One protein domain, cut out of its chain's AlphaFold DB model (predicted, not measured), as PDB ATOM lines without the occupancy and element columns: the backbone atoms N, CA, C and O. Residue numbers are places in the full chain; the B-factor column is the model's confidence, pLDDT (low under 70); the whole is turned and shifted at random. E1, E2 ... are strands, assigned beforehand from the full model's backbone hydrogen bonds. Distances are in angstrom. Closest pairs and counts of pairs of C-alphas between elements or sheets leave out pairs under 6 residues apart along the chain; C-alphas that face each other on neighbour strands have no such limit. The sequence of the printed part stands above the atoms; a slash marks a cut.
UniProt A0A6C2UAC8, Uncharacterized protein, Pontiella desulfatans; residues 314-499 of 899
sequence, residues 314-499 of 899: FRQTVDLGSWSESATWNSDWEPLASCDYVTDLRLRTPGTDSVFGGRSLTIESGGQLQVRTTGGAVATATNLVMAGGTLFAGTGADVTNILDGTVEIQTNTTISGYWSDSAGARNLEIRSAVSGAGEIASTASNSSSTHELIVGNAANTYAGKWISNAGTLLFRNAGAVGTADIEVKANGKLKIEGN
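What this domain is: This is residues 314 to 499 of the 899 residues of an uncharacterized protein of Pontiella desulfatans (UniProt A0A6C2UAC8). The chain is wound in stacked turns, a solenoid whose strands line up from turn to turn into three walls round a core. One wall holds E1, E3, the later parts of E5 and E7, and E10; a second holds E2, E4, E6, E8, E11 and the first parts of E13 and E14; the third holds the first parts of E5 and E7, then E9, E12 and the last parts of E13 and E14. The stack runs from E1 and E2 to E14, residues 314 to 339 lie at the E1 end without a named element, and the turn of the E8 and E9 hairpin, residues 421 to 423, reaches out from the side. The printed part has 186 residues with no named helix and 14 named strands, E1 to E14 in order along the chain, in one mixed sheet where the neighbours are parallel but for E8 and E9; the class is all strand. The whole is compact, with a radius of gyration of the C-alphas of 15.4 A, and spans 46 by 37 by 26 A.

How they stand to each other: The sheet holds a closed barrel, a ring in which each strand has two neighbours: E8, residues 413 to 420; E9, residues 424 to 430; E12, residues 452 to 455; E13, residues 465 to 475; E11, residues 439 to 444; and back to E8. E8 and E9 are an antiparallel hairpin at 150 degrees, with N 424 and O 420 within hydrogen-bond range at 2.8 A. E9 and E12 are parallel at 7 degrees, with N 430 and O 454 within hydrogen-bond range at 2.8 A; E12 and E13, which curve, are parallel too, with N 453 and O 472 at 2.8 A. E13 and E11 are parallel at 15 degrees, with N 442 and O 467 at 2.8 A, and E11 and E8 at 8 degrees, with N 415 and O 441 at 2.8 A. E14, residues 485 to 496, is parallel to E13 on the other side from E11 and E12, with N 487 and O 466 at 2.8 A. E6, residues 390 to 393, is parallel to E8, with N 416 and O 391 at 2.8 A. E4, residues 368 to 371, is parallel to E6, with N 392 and O 369 at 2.8 A, and E2, residues 346 to 348, to E4, with N 370 and O 347 at 2.8 A. E7, residues 400 to 411, bends by 89 degrees at residue 405; its pairing is staggered, with E9 over residues 400 to 403 (N 429 and O 401, 2.8 A) and with E10, residues 433 to 436, over residues 406 to 409 (N 407 and O 433, 2.8 A). On the other side of E7 is E5, residues 378 to 387, parallel, with N 386 and O 408 at 2.8 A. E3, residues 360 to 364, is parallel to E5 (N 363 and O 385, 2.8 A), and E1, residues 340 to 343, to E3 (N 362 and O 341, 2.8 A). E1 and E14 are apart.

Where its parts are: E1 begins at C-alpha 340, (94.340, 158.184, 165.577), and E14 ends at C-alpha 496, (115.523, 185.218, 162.234). From first to last C-alpha E7 measures 25.3 A, E8 22.6 A, E5 22.5 A, E9 19.8 A and E11 16.2 A. E13 bends by 136 degrees at residue 471 and measures 13.8 A; E14 bends by 139 degrees at residue 490 and measures 13.1 A. E5 bends by 78 degrees at residue 382.

The domain as a whole: The two C-alphas farthest apart, those of Asp 332 and Asn 499, are 49.0 A apart. The printed part has no cut. The link from E2 to E3, 11 residues, is long. The mean pLDDT of the printed part is 93.0, and residues 396 to 398 are under 70.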
ATOM      1  N   PHE A 314      92.706 154.806 161.854       94.19
ATOM      2  CA  PHE A 314      91.818 155.162 160.750       94.19
ATOM      3  C   PHE A 314      92.616 155.721 159.574       94.19
ATOM      4  O   PHE A 314      93.455 156.610 159.718       94.19
ATOM      5  N   ARG A 315      92.362 155.199 158.373       97.25
ATOM      6  CA  ARG A 315      93.080 155.579 157.150       97.25
ATOM      7  C   ARG A 315      92.220 156.432 156.241       97.25
ATOM      8  O   ARG A 315      91.057 156.114 155.995       97.25
ATOM      9  N   GLN A 316      92.832 157.466 155.666       97.50
ATOM     10  CA  GLN A 316      92.234 158.200 154.555       97.50
ATOM     11  C   GLN A 316      92.013 157.260 153.356       97.50
ATOM     12  O   GLN A 316      92.927 156.555 152.930       97.50
ATOM     13  N   THR A 317      90.817 157.282 152.772       97.31
ATOM     14  CA  THR A 317      90.444 156.480 151.590       97.31
ATOM     15  C   THR A 317      90.155 157.335 150.354       97.31
ATOM     16  O   THR A 317      90.194 156.825 149.231       97.31
ATOM     17  N   VAL A 318      89.910 158.640 150.531       97.00
ATOM     18  CA  VAL A 318      89.597 159.581 149.443       97.00
ATOM     19  C   VAL A 318      90.710 160.605 149.273       97.00
ATOM     20  O   VAL A 318      90.848 161.522 150.076       97.00
ATOM     21  N   ASP A 319      91.481 160.497 148.191       97.75
ATOM     22  CA  ASP A 319      92.507 161.486 147.840       97.75
ATOM     23  C   ASP A 319      91.891 162.876 147.593       97.75
ATOM     24  O   ASP A 319      90.878 163.023 146.907       97.75
ATOM     25  N   LEU A 320      92.535 163.906 148.140       96.06
ATOM     26  CA  LEU A 320      92.069 165.293 148.223       96.06
ATOM     27  C   LEU A 320      90.747 165.501 148.988       96.06
ATOM     28  O   LEU A 320      90.108 166.546 148.797       96.06
ATOM     29  N   GLY A 321      90.364 164.548 149.845       96.38
ATOM     30  CA  GLY A 321      89.261 164.688 150.797       96.38
ATOM     31  C   GLY A 321      89.509 165.789 151.833       96.38
ATOM     32  O   GLY A 321      90.655 166.180 152.085       96.38
ATOM     33  N   SER A 322      88.427 166.327 152.400       96.00
ATOM     34  CA  SER A 322      88.507 167.233 153.552       96.00
ATOM     35  C   SER A 322      88.713 166.420 154.825       96.00
ATOM     36  O   SER A 322      88.031 165.412 155.013       96.00
ATOM     37  N   TRP A 323      89.584 166.869 155.730       96.38
ATOM     38  CA  TRP A 323      89.811 166.161 156.992       96.38
ATOM     39  C   TRP A 323      88.567 166.083 157.884       96.38
ATOM     40  O   TRP A 323      88.506 165.223 158.743       96.38
ATOM     41  N   SER A 324      87.554 166.915 157.637       93.69
ATOM     42  CA  SER A 324      86.325 167.015 158.426       93.69
ATOM     43  C   SER A 324      85.159 166.237 157.816       93.69
ATOM     44  O   SER A 324      84.066 166.273 158.352       93.69
ATOM     45  N   GLU A 325      85.349 165.605 156.656       94.75
ATOM     46  CA  GLU A 325      84.289 164.854 155.982       94.75
ATOM     47  C   GLU A 325      84.408 163.373 156.331       94.75
ATOM     48  O   GLU A 325      85.456 162.766 156.114       94.75
ATOM     49  N   SER A 326      83.320 162.770 156.808       91.81
ATOM     50  CA  SER A 326      83.293 161.354 157.184       91.81
ATOM     51  C   SER A 326      83.684 160.412 156.045       91.81
ATOM     52  O   SER A 326      84.457 159.476 156.234       91.81
ATOM     53  N   ALA A 327      83.241 160.733 154.827       95.12
ATOM     54  CA  ALA A 327      83.556 159.987 153.612       95.12
ATOM     55  C   ALA A 327      85.053 159.989 153.245       95.12
ATOM     56  O   ALA A 327      85.455 159.262 152.339       95.12
ATOM     57  N   THR A 328      85.884 160.812 153.898       96.44
ATOM     58  CA  THR A 328      87.340 160.820 153.699       96.44
ATOM     59  C   THR A 328      88.019 159.604 154.333       96.44
ATOM     60  O   THR A 328      89.111 159.232 153.892       96.44
ATOM     61  N   TRP A 329      87.394 158.973 155.331       96.25
ATOM     62  CA  TRP A 329      88.007 157.983 156.220       96.25
ATOM     63  C   TRP A 329      87.394 156.589 156.043       96.25
ATOM     64  O   TRP A 329      86.234 156.450 155.674       96.25
ATOM     65  N   ASN A 330      88.164 155.528 156.301       92.69
ATOM     66  CA  ASN A 330      87.698 154.138 156.167       92.69
ATOM     67  C   ASN A 330      86.598 153.732 157.163       92.69
ATOM     68  O   ASN A 330      85.950 152.715 156.939       92.69
ATOM     69  N   SER A 331      86.412 154.491 158.245       83.88
ATOM     70  CA  SER A 331      85.296 154.325 159.180       83.88
ATOM     71  C   SER A 331      83.962 154.822 158.637       83.88
ATOM     72  O   SER A 331      82.931 154.505 159.219       83.88
ATOM     73  N   ASP A 332      83.977 155.639 157.578       84.19
ATOM     74  CA  ASP A 332      82.844 156.476 157.178       84.19
ATOM     75  C   ASP A 332      82.335 157.379 158.332       84.19
ATOM     76  O   ASP A 332      81.166 157.774 158.355       84.19
ATOM     77  N   TRP A 333      83.213 157.733 159.285       81.88
ATOM     78  CA  TRP A 333      82.955 158.669 160.389       81.88
ATOM     79  C   TRP A 333      83.830 159.913 160.266       81.88
ATOM     80  O   TRP A 333      84.957 159.850 159.771       81.88
ATOM     81  N   GLU A 334      83.317 161.055 160.721       88.19
ATOM     82  CA  GLU A 334      84.149 162.246 160.925       88.19
ATOM     83  C   GLU A 334      85.227 161.947 161.985       88.19
ATOM     84  O   GLU A 334      85.026 161.045 162.805       88.19
ATOM     85  N   PRO A 335      86.385 162.639 161.980       90.44
ATOM     86  CA  PRO A 335      87.416 162.371 162.967       90.44
ATOM     87  C   PRO A 335      86.942 162.524 164.409       90.44
ATOM     88  O   PRO A 335      86.443 163.582 164.782       90.44
ATOM     89  N   LEU A 336      87.152 161.482 165.213       85.88
ATOM     90  CA  LEU A 336      86.794 161.427 166.627       85.88
ATOM     91  C   LEU A 336      88.037 161.591 167.497       85.88
ATOM     92  O   LEU A 336      89.074 160.984 167.231       85.88
ATOM     93  N   ALA A 337      87.921 162.350 168.579       81.25
ATOM     94  CA  ALA A 337      89.064 162.769 169.389       81.25
ATOM     95  C   ALA A 337      89.748 161.652 170.182       81.25
ATOM     96  O   ALA A 337      90.842 161.853 170.700       81.25
ATOM     97  N   SER A 338      89.130 160.474 170.266       79.56
ATOM     98  CA  SER A 338      89.737 159.258 170.816       79.56
ATOM     99  C   SER A 338      90.603 158.503 169.798       79.56
ATOM    100  O   SER A 338      91.428 157.673 170.184       79.56
ATOM    101  N   CYS A 339      90.463 158.805 168.508       86.56
ATOM    102  CA  CYS A 339      90.992 158.006 167.411       86.56
ATOM    103  C   CYS A 339      92.228 158.628 166.756       86.56
ATOM    104  O   CYS A 339      92.290 159.838 166.528       86.56
ATOM    105  N   ASP A 340      93.185 157.782 166.379       93.38
ATOM    106  CA  ASP A 340      94.340 158.184 165.577       93.38
ATOM    107  C   ASP A 340      94.045 158.017 164.083       93.38
ATOM    108  O   ASP A 340      93.510 156.997 163.641       93.38
ATOM    109  N   TYR A 341      94.441 159.011 163.292       96.88
ATOM    110  CA  TYR A 341      94.228 159.034 161.849       96.88
ATOM    111  C   TYR A 341      95.554 159.089 161.113       96.88
ATOM    112  O   TYR A 341      96.474 159.800 161.518       96.88
ATOM    113  N   VAL A 342      95.649 158.387 159.985       98.00
ATOM    114  CA  VAL A 342      96.833 158.438 159.123       98.00
ATOM    115  C   VAL A 342      96.471 158.623 157.670       98.00
ATOM    116  O   VAL A 342      95.410 158.209 157.187       98.00
ATOM    117  N   THR A 343      97.410 159.212 156.943       98.19
ATOM    118  CA  THR A 343      97.309 159.340 155.502       98.19
ATOM    119  C   THR A 343      98.660 159.249 154.803       98.19
ATOM    120  O   THR A 343      99.640 159.873 155.205       98.19
ATOM    121  N   ASP A 344      98.667 158.506 153.700       97.94
ATOM    122  CA  ASP A 344      99.674 158.499 152.638       97.94
ATOM    123  C   ASP A 344      99.139 159.145 151.336       97.94
ATOM    124  O   ASP A 344      99.787 159.103 150.289       97.94
ATOM    125  N   LEU A 345      97.957 159.769 151.401       98.06
ATOM    126  CA  LEU A 345      97.282 160.490 150.323       98.06
ATOM    127  C   LEU A 345      97.352 162.008 150.549       98.06
ATOM    128  O   LEU A 345      97.950 162.505 151.505       98.06
ATOM    129  N   ARG A 346      96.746 162.786 149.644       97.81
ATOM    130  CA  ARG A 346      96.626 164.237 149.822       97.81
ATOM    131  C   ARG A 346      95.365 164.533 150.625       97.81
ATOM    132  O   ARG A 346      94.269 164.185 150.205       97.81
ATOM    133  N   LEU A 347      95.501 165.220 151.741       97.88
ATOM    134  CA  LEU A 347      94.428 165.651 152.628       97.88
ATOM    135  C   LEU A 347      94.292 167.173 152.568       97.88
ATOM    136  O   LEU A 347      95.270 167.879 152.312       97.88
ATOM    137  N   ARG A 348      93.088 167.705 152.784       96.69
ATOM    138  CA  ARG A 348      92.836 169.151 152.824       96.69
ATOM    139  C   ARG A 348      92.224 169.564 154.148       96.69
ATOM    140  O   ARG A 348      91.301 168.911 154.625       96.69
ATOM    141  N   THR A 349      92.660 170.706 154.663       96.12
ATOM    142  CA  THR A 349      91.888 171.426 155.677       96.12
ATOM    143  C   THR A 349      90.698 172.140 155.007       96.12
ATOM    144  O   THR A 349      90.758 172.461 153.807       96.12
ATOM    145  N   PRO A 350      89.627 172.440 155.757       93.75
ATOM    146  CA  PRO A 350      88.638 173.446 155.405       93.75
ATOM    147  C   PRO A 350      89.279 174.800 155.071       93.75
ATOM    148  O   PRO A 350      90.422 175.089 155.433       93.75
ATOM    149  N   GLY A 351      88.532 175.626 154.331       90.44
ATOM    150  CA  GLY A 351      88.952 176.987 153.965       90.44
ATOM    151  C   GLY A 351      88.660 178.051 155.029       90.44
ATOM    152  O   GLY A 351      89.060 179.203 154.867       90.44
ATOM    153  N   THR A 352      87.946 177.668 156.082       91.44
ATOM    154  CA  THR A 352      87.593 178.473 157.256       91.44
ATOM    155  C   THR A 352      88.372 177.984 158.471       91.44
ATOM    156  O   THR A 352      89.119 177.006 158.368       91.44
ATOM    157  N   ASP A 353      88.166 178.634 159.617       93.06
ATOM    158  CA  ASP A 353      88.648 178.116 160.894       93.06
ATOM    159  C   ASP A 353      88.176 176.673 161.076       93.06
ATOM    160  O   ASP A 353      87.027 176.338 160.761       93.06
ATOM    161  N   SER A 354      89.091 175.798 161.484       94.56
ATOM    162  CA  SER A 354      88.780 174.387 161.705       94.56
ATOM    163  C   SER A 354      89.780 173.736 162.643       94.56
ATOM    164  O   SER A 354      90.979 173.985 162.548       94.56
ATOM    165  N   VAL A 355      89.286 172.851 163.503       95.06
ATOM    166  CA  VAL A 355      90.103 171.984 164.354       95.06
ATOM    167  C   VAL A 355      89.992 170.562 163.814       95.06
ATOM    168  O   VAL A 355      88.901 170.112 163.459       95.06
ATOM    169  N   PHE A 356      91.112 169.854 163.693       96.25
ATOM    170  CA  PHE A 356      91.084 168.432 163.375       96.25
ATOM    171  C   PHE A 356      90.484 167.661 164.556       96.25
ATOM    172  O   PHE A 356      91.036 167.698 165.650       96.25
ATOM    173  N   GLY A 357      89.365 166.970 164.328       90.00
ATOM    174  CA  GLY A 357      88.611 166.306 165.395       90.00
ATOM    175  C   GLY A 357      89.272 165.055 165.975       90.00
ATOM    176  O   GLY A 357      88.829 164.594 167.015       90.00
ATOM    177  N   GLY A 358      90.308 164.500 165.331       91.50
ATOM    178  CA  GLY A 358      90.986 163.279 165.776       91.50
ATOM    179  C   GLY A 358      92.010 163.487 166.898       91.50
ATOM    180  O   GLY A 358      92.542 164.586 167.053       91.50
ATOM    181  N   ARG A 359      92.354 162.412 167.628       90.06
ATOM    182  CA  ARG A 359      93.416 162.406 168.658       90.06
ATOM    183  C   ARG A 359      94.765 162.812 168.079       90.06
ATOM    184  O   ARG A 359      95.493 163.608 168.669       90.06
ATOM    185  N   SER A 360      95.102 162.239 166.927       95.88
ATOM    186  CA  SER A 360      96.292 162.579 166.157       95.88
ATOM    187  C   SER A 360      96.049 162.428 164.661       95.88
ATOM    188  O   SER A 360      95.188 161.661 164.222       95.88
ATOM    189  N   LEU A 361      96.827 163.169 163.876       98.12
ATOM    190  CA  LEU A 361      96.896 163.033 162.428       98.12
ATOM    191  C   LEU A 361      98.341 162.761 162.022       98.12
ATOM    192  O   LEU A 361      99.190 163.637 162.142       98.12
ATOM    193  N   THR A 362      98.621 161.573 161.498       98.38
ATOM    194  CA  THR A 362      99.941 161.220 160.967       98.38
ATOM    195  C   THR A 362      99.971 161.366 159.450       98.38
ATOM    196  O   THR A 362      99.224 160.698 158.732       98.38
ATOM    197  N   ILE A 363     100.872 162.207 158.939       98.50
ATOM    198  CA  ILE A 363     101.164 162.307 157.505       98.50
ATOM    199  C   ILE A 363     102.376 161.426 157.204       98.50
ATOM    200  O   ILE A 363     103.526 161.797 157.462       98.50
ATOM    201  N   GLU A 364     102.110 160.243 156.663       98.25
ATOM    202  CA  GLU A 364     103.127 159.260 156.301       98.25
ATOM    203  C   GLU A 364     103.907 159.682 155.048       98.25
ATOM    204  O   GLU A 364     103.533 160.597 154.306       98.25
ATOM    205  N   SER A 365     105.005 158.977 154.771       97.38
ATOM    206  CA  SER A 365     105.763 159.156 153.534       97.38
ATOM    207  C   SER A 365     104.879 158.975 152.292       97.38
ATOM    208  O   SER A 365     104.215 157.956 152.123       97.38
ATOM    209  N   GLY A 366     104.891 159.974 151.407       95.81
ATOM    210  CA  GLY A 366     104.012 160.046 150.232       95.81
ATOM    211  C   GLY A 366     102.716 160.827 150.472       95.81
ATOM    212  O   GLY A 366     102.176 161.388 149.516       95.81
ATOM    213  N   GLY A 367     102.289 160.953 151.731       98.06
ATOM    214  CA  GLY A 367     101.151 161.763 152.141       98.06
ATOM    215  C   GLY A 367     101.429 163.264 152.097       98.06
ATOM    216  O   GLY A 367     102.575 163.732 152.133       98.06
ATOM    217  N   GLN A 368     100.353 164.044 152.022       97.94
ATOM    218  CA  GLN A 368     100.414 165.501 152.007       97.94
ATOM    219  C   GLN A 368      99.231 166.115 152.755       97.94
ATOM    220  O   GLN A 368      98.093 165.820 152.416       97.94
ATOM    221  N   LEU A 369      99.473 167.068 153.656       97.81
ATOM    222  CA  LEU A 369      98.433 167.942 154.208       97.81
ATOM    223  C   LEU A 369      98.450 169.303 153.498       97.81
ATOM    224  O   LEU A 369      99.445 170.026 153.541       97.81
ATOM    225  N   GLN A 370      97.351 169.664 152.835       96.12
ATOM    226  CA  GLN A 370      97.147 170.971 152.207       96.12
ATOM    227  C   GLN A 370      96.362 171.892 153.145       96.12
ATOM    228  O   GLN A 370      95.151 171.723 153.303       96.12
ATOM    229  N   VAL A 371      97.032 172.898 153.705       95.44
ATOM    230  CA  VAL A 371      96.402 173.924 154.549       95.44
ATOM    231  C   VAL A 371      95.743 174.956 153.641       95.44
ATOM    232  O   VAL A 371      96.434 175.589 152.850       95.44
ATOM    233  N   ARG A 372      94.415 175.078 153.680       91.19
ATOM    234  CA  ARG A 372      93.615 175.877 152.728       91.19
ATOM    235  C   ARG A 372      92.909 177.082 153.342       91.19
ATOM    236  O   ARG A 372      92.007 177.630 152.709       91.19
ATOM    237  N   THR A 373      93.284 177.464 154.552       87.88
ATOM    238  CA  THR A 373      92.702 178.591 155.283       87.88
ATOM    239  C   THR A 373      92.699 179.881 154.461       87.88
ATOM    240  O   THR A 373      93.704 180.213 153.831       87.88
ATOM    241  N   THR A 374      91.589 180.619 154.495       84.38
ATOM    242  CA  THR A 374      91.401 181.877 153.756       84.38
ATOM    243  C   THR A 374      91.121 183.052 154.693       84.38
ATOM    244  O   THR A 374      90.587 182.854 155.778       84.38
ATOM    245  N   GLY A 375      91.470 184.283 154.306       83.62
ATOM    246  CA  GLY A 375      91.082 185.492 155.043       83.62
ATOM    247  C   GLY A 375      91.614 185.595 156.479       83.62
ATOM    248  O   GLY A 375      90.981 186.251 157.299       83.62
ATOM    249  N   GLY A 376      92.745 184.951 156.783       86.25
ATOM    250  CA  GLY A 376      93.302 184.879 158.140       86.25
ATOM    251  C   GLY A 376      92.757 183.732 158.993       86.25
ATOM    252  O   GLY A 376      93.101 183.663 160.168       86.25
ATOM    253  N   ALA A 377      91.950 182.841 158.410       91.25
ATOM    254  CA  ALA A 377      91.501 181.633 159.086       91.25
ATOM    255  C   ALA A 377      92.674 180.751 159.548       91.25
ATOM    256  O   ALA A 377      93.764 180.784 158.968       91.25
ATOM    257  N   VAL A 378      92.421 179.924 160.557       94.62
ATOM    258  CA  VAL A 378      93.399 179.046 161.200       94.62
ATOM    259  C   VAL A 378      92.920 177.598 161.144       94.62
ATOM    260  O   VAL A 378      91.801 177.269 161.535       94.62
ATOM    261  N   ALA A 379      93.780 176.711 160.648       96.56
ATOM    262  CA  ALA A 379      93.589 175.276 160.780       96.56
ATOM    263  C   ALA A 379      94.396 174.801 161.987       96.56
ATOM    264  O   ALA A 379      95.603 175.021 162.036       96.56
ATOM    265  N   THR A 380      93.756 174.128 162.932       97.62
ATOM    266  CA  THR A 380      94.404 173.643 164.152       97.62
ATOM    267  C   THR A 380      94.460 172.127 164.131       97.62
ATOM    268  O   THR A 380      93.430 171.461 164.051       97.62
ATOM    269  N   ALA A 381      95.664 171.570 164.216       96.94
ATOM    270  CA  ALA A 381      95.871 170.147 164.444       96.94
ATOM    271  C   ALA A 381      96.511 169.973 165.821       96.94
ATOM    272  O   ALA A 381      97.689 170.272 166.007       96.94
ATOM    273  N   THR A 382      95.727 169.509 166.796       94.25
ATOM    274  CA  THR A 382      96.177 169.382 168.191       94.25
ATOM    275  C   THR A 382      97.422 168.504 168.310       94.25
ATOM    276  O   THR A 382      98.310 168.827 169.092       94.25
ATOM    277  N   ASN A 383      97.515 167.453 167.489       95.81
ATOM    278  CA  ASN A 383      98.676 166.571 167.381       95.81
ATOM    279  C   ASN A 383      98.903 166.137 165.920       95.81
ATOM    280  O   ASN A 383      98.328 165.148 165.453       95.81
ATOM    281  N   LEU A 384      99.710 166.903 165.178       98.31
ATOM    282  CA  LEU A 384     100.130 166.560 163.818       98.31
ATOM    283  C   LEU A 384     101.483 165.843 163.846       98.31
ATOM    284  O   LEU A 384     102.507 166.442 164.166       98.31
ATOM    285  N   VAL A 385     101.515 164.587 163.417       98.50
ATOM    286  CA  VAL A 385     102.745 163.798 163.313       98.50
ATOM    287  C   VAL A 385     103.220 163.775 161.862       98.50
ATOM    288  O   VAL A 385     102.534 163.298 160.956       98.50
ATOM    289  N   MET A 386     104.429 164.266 161.617       98.44
ATOM    290  CA  MET A 386     105.065 164.260 160.304       98.44
ATOM    291  C   MET A 386     106.030 163.071 160.196       98.44
ATOM    292  O   MET A 386     107.207 163.145 160.561       98.44
ATOM    293  N   ALA A 387     105.525 161.956 159.666       97.94
ATOM    294  CA  ALA A 387     106.258 160.701 159.479       97.94
ATOM    295  C   ALA A 387     106.811 160.575 158.045       97.94
ATOM    296  O   ALA A 387     106.651 159.560 157.364       97.94
ATOM    297  N   GLY A 388     107.452 161.645 157.560       97.44
ATOM    298  CA  GLY A 388     108.024 161.723 156.212       97.44
ATOM    299  C   GLY A 388     107.090 162.299 155.141       97.44
ATOM    300  O   GLY A 388     107.438 162.306 153.958       97.44
ATOM    301  N   GLY A 389     105.907 162.770 155.541       98.00
ATOM    302  CA  GLY A 389     104.941 163.441 154.678       98.00
ATOM    303  C   GLY A 389     105.323 164.869 154.279       98.00
ATOM    304  O   GLY A 389     106.404 165.370 154.604       98.00
ATOM    305  N   THR A 390     104.411 165.539 153.567       97.75
ATOM    306  CA  THR A 390     104.555 166.944 153.143       97.75
ATOM    307  C   THR A 390     103.475 167.843 153.739       97.75
ATOM    308  O   THR A 390     102.289 167.558 153.599       97.75
ATOM    309  N   LEU A 391     103.856 168.986 154.305       96.88
ATOM    310  CA  LEU A 391     102.931 170.078 154.612       96.88
ATOM    311  C   LEU A 391     102.944 171.097 153.466       96.88
ATOM    312  O   LEU A 391     104.007 171.451 152.954       96.88
ATOM    313  N   PHE A 392     101.778 171.551 153.013       94.88
ATOM    314  CA  PHE A 392     101.661 172.324 151.777       94.88
ATOM    315  C   PHE A 392     100.746 173.540 151.939       94.88
ATOM    316  O   PHE A 392      99.594 173.399 152.352       94.88
ATOM    317  N   ALA A 393     101.224 174.720 151.532       92.25
ATOM    318  CA  ALA A 393     100.399 175.921 151.399       92.25
ATOM    319  C   ALA A 393      99.359 175.707 150.284       92.25
ATOM    320  O   ALA A 393      99.690 175.660 149.094       92.25
ATOM    321  N   GLY A 394      98.102 175.505 150.669       81.81
ATOM    322  CA  GLY A 394      97.029 175.034 149.807       81.81
ATOM    323  C   GLY A 394      96.573 176.022 148.730       81.81
ATOM    324  O   GLY A 394      97.158 177.075 148.466       81.81
ATOM    325  N   THR A 395      95.508 175.639 148.019       70.00
ATOM    326  CA  THR A 395      94.955 176.438 146.919       70.00
ATOM    327  C   THR A 395      93.917 177.451 147.399       70.00
ATOM    328  O   THR A 395      92.863 177.037 147.889       70.00
ATOM    329  N   GLY A 396      94.176 178.742 147.156       65.88
ATOM    330  CA  GLY A 396      93.300 179.878 147.478       65.88
ATOM    331  C   GLY A 396      93.794 181.197 146.862       65.88
ATOM    332  O   GLY A 396      94.808 181.212 146.153       65.88
ATOM    333  N   ALA A 397      93.052 182.285 147.080       63.16
ATOM    334  CA  ALA A 397      93.472 183.643 146.706       63.16
ATOM    335  C   ALA A 397      94.358 184.298 147.781       63.16
ATOM    336  O   ALA A 397      94.912 185.370 147.547       63.16
ATOM    337  N   ASP A 398      94.484 183.654 148.939       62.03
ATOM    338  CA  ASP A 398      95.215 184.169 150.085       62.03
ATOM    339  C   ASP A 398      96.722 184.037 149.935       62.03
ATOM    340  O   ASP A 398      97.249 183.118 149.297       62.03
ATOM    341  N   VAL A 399      97.397 184.990 150.569       78.31
ATOM    342  CA  VAL A 399      98.851 185.112 150.558       78.31
ATOM    343  C   VAL A 399      99.481 184.227 151.630       78.31
ATOM    344  O   VAL A 399     100.568 183.725 151.389       78.31
ATOM    345  N   THR A 400      98.805 183.964 152.755       91.62
ATOM    346  CA  THR A 400      99.360 183.194 153.883       91.62
ATOM    347  C   THR A 400      98.328 182.215 154.437       91.62
ATOM    348  O   THR A 400      97.227 182.621 154.793       91.62
ATOM    349  N   ASN A 401      98.689 180.932 154.508       93.19
ATOM    350  CA  ASN A 401      97.894 179.890 155.165       93.19
ATOM    351  C   ASN A 401      98.421 179.689 156.589       93.19
ATOM    352  O   ASN A 401      99.634 179.766 156.769       93.19
ATOM    353  N   ILE A 402      97.558 179.422 157.569       95.69
ATOM    354  CA  ILE A 402      97.958 179.349 158.982       95.69
ATOM    355  C   ILE A 402      97.638 177.959 159.538       95.69
ATOM    356  O   ILE A 402      96.501 177.493 159.440       95.69
ATOM    357  N   LEU A 403      98.650 177.312 160.117       97.25
ATOM    358  CA  LEU A 403      98.530 176.073 160.881       97.25
ATOM    359  C   LEU A 403      98.877 176.342 162.351       97.25
ATOM    360  O   LEU A 403      99.910 176.951 162.632       97.25
ATOM    361  N   ASP A 404      98.043 175.855 163.265       97.62
ATOM    362  CA  ASP A 404      98.235 175.946 164.714       97.62
ATOM    363  C   ASP A 404      98.124 174.568 165.405       97.62
ATOM    364  O   ASP A 404      97.797 173.567 164.761       97.62
ATOM    365  N   GLY A 405      98.459 174.484 166.696       97.12
ATOM    366  CA  GLY A 405      98.457 173.256 167.506       97.12
ATOM    367  C   GLY A 405      99.861 172.717 167.803       97.12
ATOM    368  O   GLY A 405     100.730 173.463 168.256       97.12
ATOM    369  N   THR A 406     100.119 171.431 167.552       96.94
ATOM    370  CA  THR A 406     101.465 170.841 167.715       96.94
ATOM    371  C   THR A 406     101.888 170.053 166.481       96.94
ATOM    372  O   THR A 406     101.054 169.473 165.786       96.94
ATOM    373  N   VAL A 407     103.191 170.064 166.187       98.44
ATOM    374  CA  VAL A 407     103.798 169.327 165.074       98.44
ATOM    375  C   VAL A 407     104.996 168.524 165.578       98.44
ATOM    376  O   VAL A 407     106.003 169.090 166.003       98.44
ATOM    377  N   GLU A 408     104.921 167.200 165.487       98.12
ATOM    378  CA  GLU A 408     106.024 166.289 165.802       98.12
ATOM    379  C   GLU A 408     106.718 165.823 164.516       98.12
ATOM    380  O   GLU A 408     106.107 165.201 163.646       98.12
ATOM    381  N   ILE A 409     108.020 166.087 164.383       98.31
ATOM    382  CA  ILE A 409     108.825 165.630 163.244       98.31
ATOM    383  C   ILE A 409     109.520 164.311 163.580       98.31
ATOM    384  O   ILE A 409     110.637 164.287 164.112       98.31
ATOM    385  N   GLN A 410     108.882 163.202 163.213       96.81
ATOM    386  CA  GLN A 410     109.438 161.860 163.414       96.81
ATOM    387  C   GLN A 410     110.441 161.464 162.329       96.81
ATOM    388  O   GLN A 410     111.370 160.696 162.570       96.81
ATOM    389  N   THR A 411     110.252 161.940 161.099       97.06
ATOM    390  CA  THR A 411     111.111 161.622 159.948       97.06
ATOM    391  C   THR A 411     111.220 162.838 159.035       97.06
ATOM    392  O   THR A 411     110.390 163.740 159.103       97.06
ATOM    393  N   ASN A 412     112.249 162.870 158.184       98.25
ATOM    394  CA  ASN A 412     112.513 163.987 157.281       98.25
ATOM    395  C   ASN A 412     111.279 164.344 156.446       98.25
ATOM    396  O   ASN A 412     110.799 163.531 155.657       98.25
ATOM    397  N   THR A 413     110.819 165.581 156.582       98.25
ATOM    398  CA  THR A 413     109.567 166.070 156.014       98.25
ATOM    399  C   THR A 413     109.808 167.311 155.168       98.25
ATOM    400  O   THR A 413     110.767 168.061 155.350       98.25
ATOM    401  N   THR A 414     108.928 167.526 154.193       97.81
ATOM    402  CA  THR A 414     108.942 168.735 153.366       97.81
ATOM    403  C   THR A 414     107.830 169.677 153.790       97.81
ATOM    404  O   THR A 414     106.696 169.255 154.002       97.81
ATOM    405  N   ILE A 415     108.136 170.967 153.847       96.38
ATOM    406  CA  ILE A 415     107.149 172.029 153.981       96.38
ATOM    407  C   ILE A 415     107.262 172.897 152.735       96.38
ATOM    408  O   ILE A 415     108.334 173.401 152.412       96.38
ATOM    409  N   SER A 416     106.182 173.005 151.970       93.75
ATOM    410  CA  SER A 416     106.216 173.639 150.655       93.75
ATOM    411  C   SER A 416     105.271 174.825 150.580       93.75
ATOM    412  O   SER A 416     104.054 174.676 150.718       93.75
ATOM    413  N   GLY A 417     105.821 175.985 150.225       88.38
ATOM    414  CA  GLY A 417     105.033 177.074 149.663       88.38
ATOM    415  C   GLY A 417     104.569 176.756 148.240       88.38
ATOM    416  O   GLY A 417     105.101 175.869 147.556       88.38
ATOM    417  N   TYR A 418     103.593 177.519 147.755       84.19
ATOM    418  CA  TYR A 418     103.107 177.416 146.379       84.19
ATOM    419  C   TYR A 418     103.415 178.695 145.600       84.19
ATOM    420  O   TYR A 418     103.387 179.794 146.142       84.19
ATOM    421  N   TRP A 419     103.711 178.553 144.312       80.75
ATOM    422  CA  TRP A 419     103.883 179.660 143.384       80.75
ATOM    423  C   TRP A 419     103.097 179.370 142.114       80.75
ATOM    424  O   TRP A 419     103.222 178.297 141.523       80.75
ATOM    425  N   SER A 420     102.343 180.355 141.638       80.38
ATOM    426  CA  SER A 420     101.924 180.373 140.240       80.38
ATOM    427  C   SER A 420     102.036 181.768 139.662       80.38
ATOM    428  O   SER A 420     101.712 182.744 140.330       80.38
ATOM    429  N   ASP A 421     102.390 181.856 138.381       77.62
ATOM    430  CA  ASP A 421     102.565 183.138 137.684       77.62
ATOM    431  C   ASP A 421     101.314 184.031 137.736       77.62
ATOM    432  O   ASP A 421     101.409 185.250 137.640       77.62
ATOM    433  N   SER A 422     100.132 183.431 137.907       82.00
ATOM    434  CA  SER A 422      98.853 184.135 138.021       82.00
ATOM    435  C   SER A 422      98.463 184.561 139.439       82.00
ATOM    436  O   SER A 422      97.635 185.456 139.570       82.00
ATOM    437  N   ALA A 423      98.990 183.912 140.483       78.00
ATOM    438  CA  ALA A 423      98.550 184.114 141.872       78.00
ATOM    439  C   ALA A 423      99.669 184.627 142.790       78.00
ATOM    440  O   ALA A 423      99.387 185.049 143.904       78.00
ATOM    441  N   GLY A 424     100.920 184.610 142.326       84.50
ATOM    442  CA  GLY A 424     102.083 184.950 143.133       84.50
ATOM    443  C   GLY A 424     102.471 183.839 144.106       84.50
ATOM    444  O   GLY A 424     102.147 182.661 143.905       84.50
ATOM    445  N   ALA A 425     103.214 184.232 145.138       87.06
ATOM    446  CA  ALA A 425     103.645 183.359 146.215       87.06
ATOM    447  C   ALA A 425     102.516 183.121 147.221       87.06
ATOM    448  O   ALA A 425     101.777 184.042 147.560       87.06
ATOM    449  N   ARG A 426     102.436 181.890 147.726       89.88
ATOM    450  CA  ARG A 426     101.636 181.529 148.891       89.88
ATOM    451  C   ARG A 426     102.545 181.064 150.008       89.88
ATOM    452  O   ARG A 426     103.287 180.090 149.848       89.88
ATOM    453  N   ASN A 427     102.429 181.765 151.115       93.00
ATOM    454  CA  ASN A 427     103.132 181.563 152.356       93.00
ATOM    455  C   ASN A 427     102.398 180.532 153.214       93.00
ATOM    456  O   ASN A 427     101.198 180.264 153.042       93.00
ATOM    457  N   LEU A 428     103.140 179.982 154.163       94.88
ATOM    458  CA  LEU A 428     102.616 179.150 155.230       94.88
ATOM    459  C   LEU A 428     103.184 179.666 156.546       94.88
ATOM    460  O   LEU A 428     104.394 179.829 156.666       94.88
ATOM    461  N   GLU A 429     102.313 179.917 157.509       96.56
ATOM    462  CA  GLU A 429     102.659 180.290 158.871       96.56
ATOM    463  C   GLU A 429     102.338 179.125 159.805       96.56
ATOM    464  O   GLU A 429     101.202 178.658 159.866       96.56
ATOM    465  N   ILE A 430     103.357 178.646 160.510       97.69
ATOM    466  CA  ILE A 430     103.265 177.594 161.516       97.69
ATOM    467  C   ILE A 430     103.329 178.273 162.880       97.69
ATOM    468  O   ILE A 430     104.396 178.696 163.335       97.69
ATOM    469  N   ARG A 431     102.163 178.395 163.512       97.50
ATOM    470  CA  ARG A 431     102.001 178.814 164.911       97.50
ATOM    471  C   ARG A 431     102.097 177.639 165.874       97.50
ATOM    472  O   ARG A 431     102.312 177.846 167.065       97.50
ATOM    473  N   SER A 432     102.007 176.423 165.345       97.19
ATOM    474  CA  SER A 432     102.157 175.203 166.119       97.19
ATOM    475  C   SER A 432     103.521 175.112 166.802       97.19
ATOM    476  O   SER A 432     104.538 175.491 166.213       97.19
ATOM    477  N   ALA A 433     103.554 174.532 168.001       95.38
ATOM    478  CA  ALA A 433     104.804 174.129 168.635       95.38
ATOM    479  C   ALA A 433     105.415 172.946 167.866       95.38
ATOM    480  O   ALA A 433     104.757 171.925 167.659       95.38
ATOM    481  N   VAL A 434     106.665 173.087 167.431       97.88
ATOM    482  CA  VAL A 434     107.398 172.096 166.636       97.88
ATOM    483  C   VAL A 434     108.399 171.353 167.518       97.88
ATOM    484  O   VAL A 434     109.177 171.965 168.255       97.88
ATOM    485  N   SER A 435     108.402 170.025 167.414       97.81
ATOM    486  CA  SER A 435     109.285 169.118 168.155       97.81
ATOM    487  C   SER A 435     109.845 168.004 167.257       97.81
ATOM    488  O   SER A 435     109.504 167.907 166.076       97.81
ATOM    489  N   GLY A 436     110.733 167.167 167.798       96.94
ATOM    490  CA  GLY A 436     111.355 166.054 167.075       96.94
ATOM    491  C   GLY A 436     112.755 166.368 166.542       96.94
ATOM    492  O   GLY A 436     113.356 167.390 166.881       96.94
ATOM    493  N   ALA A 437     113.293 165.451 165.735       93.56
ATOM    494  CA  ALA A 437     114.701 165.468 165.316       93.56
ATOM    495  C   ALA A 437     114.940 165.116 163.834       93.56
ATOM    496  O   ALA A 437     116.090 165.075 163.396       93.56
ATOM    497  N   GLY A 438     113.887 164.845 163.050       95.81
ATOM    498  CA  GLY A 438     114.023 164.689 161.595       95.81
ATOM    499  C   GLY A 438     114.429 166.000 160.913       95.81
ATOM    500  O   GLY A 438     114.462 167.040 161.553       95.81
ATOM    501  N   GLU A 439     114.740 165.976 159.616       98.38
ATOM    502  CA  GLU A 439     114.986 167.208 158.846       98.38
ATOM    503  C   GLU A 439     113.672 167.845 158.365       98.38
ATOM    504  O   GLU A 439     112.768 167.148 157.907       98.38
ATOM    505  N   ILE A 440     113.592 169.176 158.356       98.38
ATOM    506  CA  ILE A 440     112.509 169.921 157.708       98.38
ATOM    507  C   ILE A 440     113.073 170.658 156.498       98.38
ATOM    508  O   ILE A 440     113.867 171.587 156.630       98.38
ATOM    509  N   ALA A 441     112.611 170.296 155.305       97.94
ATOM    510  CA  ALA A 441     112.951 170.984 154.070       97.94
ATOM    511  C   ALA A 441     111.872 172.002 153.682       97.94
ATOM    512  O   ALA A 441     110.815 171.625 153.180       97.94
ATOM    513  N   SER A 442     112.167 173.293 153.838       95.75
ATOM    514  CA  SER A 442     111.389 174.378 153.236       95.75
ATOM    515  C   SER A 442     111.651 174.430 151.733       95.75
ATOM    516  O   SER A 442     112.800 174.543 151.292       95.75
ATOM    517  N   THR A 443     110.603 174.298 150.925       93.75
ATOM    518  CA  THR A 443     110.690 174.246 149.462       93.75
ATOM    519  C   THR A 443     109.611 175.099 148.806       93.75
ATOM    520  O   THR A 443     108.656 175.548 149.429       93.75
ATOM    521  N   ALA A 444     109.747 175.299 147.499       85.94
ATOM    522  CA  ALA A 444     108.718 175.903 146.674       85.94
ATOM    523  C   ALA A 444     108.468 175.050 145.439       85.94
ATOM    524  O   ALA A 444     109.386 174.440 144.892       85.94
ATOM    525  N   SER A 445     107.263 175.171 144.887       82.31
ATOM    526  CA  SER A 445     106.971 174.699 143.522       82.31
ATOM    527  C   SER A 445     107.848 175.329 142.418       82.31
ATOM    528  O   SER A 445     107.910 174.794 141.314       82.31
ATOM    529  N   ASN A 446     108.533 176.449 142.692       83.00
ATOM    530  CA  ASN A 446     109.443 177.128 141.767       83.00
ATOM    531  C   ASN A 446     110.617 177.755 142.539       83.00
ATOM    532  O   ASN A 446     110.397 178.449 143.529       83.00
ATOM    533  N   SER A 447     111.852 177.588 142.059       81.69
ATOM    534  CA  SER A 447     113.057 178.208 142.635       81.69
ATOM    535  C   SER A 447     113.028 179.741 142.655       81.69
ATOM    536  O   SER A 447     113.734 180.348 143.449       81.69
ATOM    537  N   SER A 448     112.227 180.375 141.796       81.12
ATOM    538  CA  SER A 448     112.015 181.829 141.788       81.12
ATOM    539  C   SER A 448     110.915 182.296 142.746       81.12
ATOM    540  O   SER A 448     110.606 183.485 142.770       81.12
ATOM    541  N   SER A 449     110.296 181.386 143.501       83.62
ATOM    542  CA  SER A 449     109.242 181.742 144.445       83.62
ATOM    543  C   SER A 449     109.770 182.665 145.540       83.62
ATOM    544  O   SER A 449     110.825 182.424 146.125       83.62
ATOM    545  N   THR A 450     108.995 183.699 145.845       87.81
ATOM    546  CA  THR A 450     109.232 184.618 146.962       87.81
ATOM    547  C   THR A 450     108.386 184.264 148.182       87.81
ATOM    548  O   THR A 450     108.112 185.143 148.990       87.81
ATOM    549  N   HIS A 451     107.897 183.023 148.272       91.19
ATOM    550  CA  HIS A 451     107.098 182.611 149.419       91.19
ATOM    551  C   HIS A 451     107.908 182.650 150.709       91.19
ATOM    552  O   HIS A 451     109.131 182.498 150.699       91.19
ATOM    553  N   GLU A 452     107.184 182.789 151.805       94.38
ATOM    554  CA  GLU A 452     107.700 182.726 153.157       94.38
ATOM    555  C   GLU A 452     107.118 181.490 153.848       94.38
ATOM    556  O   GLU A 452     105.902 181.280 153.864       94.38
ATOM    557  N   LEU A 453     107.996 180.654 154.393       96.38
ATOM    558  CA  LEU A 453     107.650 179.720 155.452       96.38
ATOM    559  C   LEU A 453     107.956 180.417 156.774       96.38
ATOM    560  O   LEU A 453     109.122 180.649 157.089       96.38
ATOM    561  N   ILE A 454     106.909 180.769 157.507       97.69
ATOM    562  CA  ILE A 454     106.977 181.536 158.744       97.69
ATOM    563  C   ILE A 454     106.800 180.569 159.915       97.69
ATOM    564  O   ILE A 454     105.807 179.851 159.963       97.69
ATOM    565  N   VAL A 455     107.733 180.556 160.863       98.06
ATOM    566  CA  VAL A 455     107.631 179.781 162.107       98.06
ATOM    567  C   VAL A 455     107.524 180.762 163.272       98.06
ATOM    568  O   VAL A 455     108.411 181.597 163.474       98.06
ATOM    569  N   GLY A 456     106.395 180.712 163.981       95.94
ATOM    570  CA  GLY A 456     106.013 181.727 164.965       95.94
ATOM    571  C   GLY A 456     106.203 181.324 166.426       95.94
ATOM    572  O   GLY A 456     106.418 182.191 167.269       95.94
ATOM    573  N   ASN A 457     106.124 180.030 166.736       92.12
ATOM    574  CA  ASN A 457     106.040 179.569 168.119       92.12
ATOM    575  C   ASN A 457     107.397 179.627 168.833       92.12
ATOM    576  O   ASN A 457     108.313 178.899 168.466       92.12
ATOM    577  N   ALA A 458     107.524 180.470 169.859       87.56
ATOM    578  CA  ALA A 458     108.767 180.622 170.617       87.56
ATOM    579  C   ALA A 458     109.128 179.395 171.477       87.56
ATOM    580  O   ALA A 458     110.295 179.213 171.809       87.56
ATOM    581  N   ALA A 459     108.156 178.536 171.798       82.75
ATOM    582  CA  ALA A 459     108.334 177.353 172.640       82.75
ATOM    583  C   ALA A 459     108.734 176.092 171.844       82.75
ATOM    584  O   ALA A 459     108.488 174.965 172.284       82.75
ATOM    585  N   ASN A 460     109.329 176.250 170.658       89.94
ATOM    586  CA  ASN A 460     109.781 175.116 169.856       89.94
ATOM    587  C   ASN A 460     110.917 174.360 170.556       89.94
ATOM    588  O   ASN A 460     111.936 174.929 170.937       89.94
ATOM    589  N   THR A 461     110.771 173.039 170.653       91.50
ATOM    590  CA  THR A 461     111.785 172.125 171.216       91.50
ATOM    591  C   THR A 461     112.505 171.316 170.138       91.50
ATOM    592  O   THR A 461     113.284 170.413 170.436       91.50
ATOM    593  N   TYR A 462     112.243 171.622 168.867       97.19
ATOM    594  CA  TYR A 462     112.824 170.943 167.717       97.19
ATOM    595  C   TYR A 462     114.361 170.985 167.735       97.19
ATOM    596  O   TYR A 462     114.974 172.046 167.880       97.19
ATOM    597  N   ALA A 463     114.968 169.810 167.574       93.94
ATOM    598  CA  ALA A 463     116.413 169.580 167.652       93.94
ATOM    599  C   ALA A 463     116.978 168.956 166.363       93.94
ATOM    600  O   ALA A 463     118.074 168.401 166.355       93.94
ATOM    601  N   GLY A 464     116.190 168.976 165.284       96.94
ATOM    602  CA  GLY A 464     116.582 168.448 163.983       96.94
ATOM    603  C   GLY A 464     117.389 169.454 163.166       96.94
ATOM    604  O   GLY A 464     118.275 170.145 163.665       96.94
ATOM    605  N   LYS A 465     117.059 169.554 161.878       98.38
ATOM    606  CA  LYS A 465     117.708 170.488 160.953       98.38
ATOM    607  C   LYS A 465     116.694 171.187 160.067       98.38
ATOM    608  O   LYS A 465     115.888 170.536 159.401       98.38
ATOM    609  N   TRP A 466     116.741 172.508 160.026       98.56
ATOM    610  CA  TRP A 466     115.975 173.313 159.085       98.56
ATOM    611  C   TRP A 466     116.751 173.481 157.784       98.56
ATOM    612  O   TRP A 466     117.902 173.903 157.788       98.56
ATOM    613  N   ILE A 467     116.128 173.189 156.647       98.50
ATOM    614  CA  ILE A 467     116.746 173.325 155.328       98.50
ATOM    615  C   ILE A 467     115.926 174.309 154.496       98.50
ATOM    616  O   ILE A 467     114.821 173.997 154.062       98.50
ATOM    617  N   SER A 468     116.480 175.483 154.210       97.81
ATOM    618  CA  SER A 468     115.908 176.444 153.267       97.81
ATOM    619  C   SER A 468     116.379 176.109 151.847       97.81
ATOM    620  O   SER A 468     117.506 176.430 151.465       97.81
ATOM    621  N   ASN A 469     115.550 175.412 151.053       96.62
ATOM    622  CA  ASN A 469     115.884 175.081 149.657       96.62
ATOM    623  C   ASN A 469     115.549 176.214 148.678       96.62
ATOM    624  O   ASN A 469     116.298 176.446 147.725       96.62
ATOM    625  N   ALA A 470     114.396 176.855 148.872       93.94
ATOM    626  CA  ALA A 470     113.864 177.932 148.041       93.94
ATOM    627  C   ALA A 470     112.889 178.789 148.859       93.94
ATOM    628  O   ALA A 470     112.289 178.285 149.804       93.94
ATOM    629  N   GLY A 471     112.681 180.044 148.453       93.25
ATOM    630  CA  GLY A 471     111.877 181.000 149.226       93.25
ATOM    631  C   GLY A 471     112.584 181.456 150.501       93.25
ATOM    632  O   GLY A 471     113.793 181.274 150.644       93.25
ATOM    633  N   THR A 472     111.834 182.074 151.407       95.69
ATOM    634  CA  THR A 472     112.336 182.562 152.693       95.69
ATOM    635  C   THR A 472     111.858 181.662 153.818       95.69
ATOM    636  O   THR A 472     110.660 181.494 154.014       95.69
ATOM    637  N   LEU A 473     112.795 181.112 154.582       97.75
ATOM    638  CA  LEU A 473     112.526 180.560 155.902       97.75
ATOM    639  C   LEU A 473     112.652 181.701 156.922       97.75
ATOM    640  O   LEU A 473     113.745 182.239 157.112       97.75
ATOM    641  N   LEU A 474     111.527 182.095 157.514       97.94
ATOM    642  CA  LEU A 474     111.410 183.198 158.464       97.94
ATOM    643  C   LEU A 474     111.042 182.659 159.847       97.94
ATOM    644  O   LEU A 474     109.989 182.051 160.016       97.94
ATOM    645  N   PHE A 475     111.861 182.959 160.849       98.38
ATOM    646  CA  PHE A 475     111.535 182.729 162.255       98.38
ATOM    647  C   PHE A 475     111.168 184.059 162.913       98.38
ATOM    648  O   PHE A 475     111.950 185.007 162.846       98.38
ATOM    649  N   ARG A 476     109.990 184.139 163.547       96.56
ATOM    650  CA  ARG A 476     109.501 185.367 164.214       96.56
ATOM    651  C   ARG A 476     110.255 185.727 165.492       96.56
ATOM    652  O   ARG A 476     110.108 186.831 165.997       96.56
ATOM    653  N   ASN A 477     111.017 184.784 166.024       93.75
ATOM    654  CA  ASN A 477     111.879 184.944 167.182       93.75
ATOM    655  C   ASN A 477     112.942 183.835 167.158       93.75
ATOM    656  O   ASN A 477     112.823 182.861 166.412       93.75
ATOM    657  N   ALA A 478     113.988 183.978 167.969       89.88
ATOM    658  CA  ALA A 478     115.045 182.974 168.062       89.88
ATOM    659  C   ALA A 478     114.559 181.637 168.656       89.88
ATOM    660  O   ALA A 478     115.039 180.586 168.235       89.88
ATOM    661  N   GLY A 479     113.592 181.671 169.583       85.38
ATOM    662  CA  GLY A 479     112.990 180.474 170.186       85.38
ATOM    663  C   GLY A 479     112.298 179.574 169.159       85.38
ATOM    664  O   GLY A 479     112.390 178.354 169.238       85.38
ATOM    665  N   ALA A 480     111.728 180.159 168.102       94.69
ATOM    666  CA  ALA A 480     111.076 179.433 167.017       94.69
ATOM    667  C   ALA A 480     112.021 178.538 166.203       94.69
ATOM    668  O   ALA A 480     111.555 177.627 165.515       94.69
ATOM    669  N   VAL A 481     113.337 178.748 166.287       97.00
ATOM    670  CA  VAL A 481     114.321 177.844 165.675       97.00
ATOM    671  C   VAL A 481     114.415 176.520 166.446       97.00
ATOM    672  O   VAL A 481     114.641 175.473 165.835       97.00
ATOM    673  N   GLY A 482     114.220 176.554 167.768       93.44
ATOM    674  CA  GLY A 482     114.592 175.476 168.679       93.44
ATOM    675  C   GLY A 482     116.112 175.373 168.852       93.44
ATOM    676  O   GLY A 482     116.840 176.364 168.765       93.44
ATOM    677  N   THR A 483     116.599 174.153 169.065       90.56
ATOM    678  CA  THR A 483     118.038 173.840 169.208       90.56
ATOM    679  C   THR A 483     118.673 173.367 167.895       90.56
ATOM    680  O   THR A 483     119.825 172.944 167.866       90.56
ATOM    681  N   ALA A 484     117.900 173.423 166.809       94.94
ATOM    682  CA  ALA A 484     118.203 172.818 165.525       94.94
ATOM    683  C   ALA A 484     119.335 173.501 164.744       94.94
ATOM    684  O   ALA A 484     119.561 174.711 164.832       94.94
ATOM    685  N   ASP A 485     119.955 172.713 163.868       98.12
ATOM    686  CA  ASP A 485     120.830 173.204 162.807       98.12
ATOM    687  C   ASP A 485     120.029 173.951 161.730       98.12
ATOM    688  O   ASP A 485     118.849 173.669 161.491       98.12
ATOM    689  N   ILE A 486     120.695 174.840 160.989       98.62
ATOM    690  CA  ILE A 486     120.122 175.496 159.810       98.62
ATOM    691  C   ILE A 486     121.034 175.318 158.597       98.62
ATOM    692  O   ILE A 486     122.237 175.561 158.646       98.62
ATOM    693  N   GLU A 487     120.448 174.957 157.458       98.62
ATOM    694  CA  GLU A 487     121.110 174.943 156.161       98.62
ATOM    695  C   GLU A 487     120.356 175.783 155.125       98.62
ATOM    696  O   GLU A 487     119.209 175.510 154.776       98.62
ATOM    697  N   VAL A 488     121.034 176.775 154.561       98.50
ATOM    698  CA  VAL A 488     120.547 177.633 153.482       98.50
ATOM    699  C   VAL A 488     121.179 177.179 152.171       98.50
ATOM    700  O   VAL A 488     122.376 177.345 151.944       98.50
ATOM    701  N   LYS A 489     120.378 176.580 151.288       97.88
ATOM    702  CA  LYS A 489     120.839 176.105 149.976       97.88
ATOM    703  C   LYS A 489     120.917 177.255 148.969       97.88
ATOM    704  O   LYS A 489     120.541 178.386 149.247       97.88
ATOM    705  N   ALA A 490     121.361 176.949 147.750       96.81
ATOM    706  CA  ALA A 490     121.668 177.942 146.717       96.81
ATOM    707  C   ALA A 490     120.528 178.913 146.345       96.81
ATOM    708  O   ALA A 490     120.829 179.995 145.860       96.81
ATOM    709  N   ASN A 491     119.254 178.548 146.537       95.69
ATOM    710  CA  ASN A 491     118.102 179.439 146.306       95.69
ATOM    711  C   ASN A 491     117.319 179.741 147.594       95.69
ATOM    712  O   ASN A 491     116.250 180.352 147.536       95.69
ATOM    713  N   GLY A 492     117.803 179.246 148.731       96.50
ATOM    714  CA  GLY A 492     117.169 179.437 150.021       96.50
ATOM    715  C   GLY A 492     117.475 180.815 150.576       96.50
ATOM    716  O   GLY A 492     118.548 181.377 150.347       96.50
ATOM    717  N   LYS A 493     116.530 181.346 151.339       97.50
ATOM    718  CA  LYS A 493     116.717 182.556 152.127       97.50
ATOM    719  C   LYS A 493     116.398 182.273 153.586       97.50
ATOM    720  O   LYS A 493     115.557 181.417 153.875       97.50
ATOM    721  N   LEU A 494     117.077 182.970 154.486       98.31
ATOM    722  CA  LEU A 494     116.909 182.851 155.930       98.31
ATOM    723  C   LEU A 494     116.759 184.235 156.556       98.31
ATOM    724  O   LEU A 494     117.517 185.146 156.217       98.31
ATOM    725  N   LYS A 495     115.822 184.356 157.495       98.44
ATOM    726  CA  LYS A 495     115.696 185.492 158.407       98.44
ATOM    727  C   LYS A 495     115.257 184.991 159.784       98.44
ATOM    728  O   LYS A 495     114.336 184.181 159.875       98.44
ATOM    729  N   ILE A 496     115.903 185.481 160.839       98.00
ATOM    730  CA  ILE A 496     115.523 185.218 162.234       98.00
ATOM    731  C   ILE A 496     115.313 186.569 162.911       98.00
ATOM    732  O   ILE A 496     116.226 187.390 162.962       98.00
ATOM    733  N   GLU A 497     114.103 186.814 163.403       95.88
ATOM    734  CA  GLU A 497     113.726 188.057 164.080       95.88
ATOM    735  C   GLU A 497     114.091 187.981 165.574       95.88
ATOM    736  O   GLU A 497     113.231 187.958 166.444       95.88
ATOM    737  N   GLY A 498     115.386 187.884 165.889       90.12
ATOM    738  CA  GLY A 498     115.876 187.826 167.267       90.12
ATOM    739  C   GLY A 498     117.335 187.383 167.389       90.12
ATOM    740  O   GLY A 498     117.941 186.909 166.426       90.12
ATOM    741  N   ASN A 499     117.889 187.518 168.597       88.06
ATOM    742  CA  ASN A 499     119.237 187.045 168.919       88.06
ATOM    743  C   ASN A 499     119.241 185.515 169.032       88.06
ATOM    744  O   ASN A 499     118.714 184.957 169.994       88.06
TER     745      ASN A 499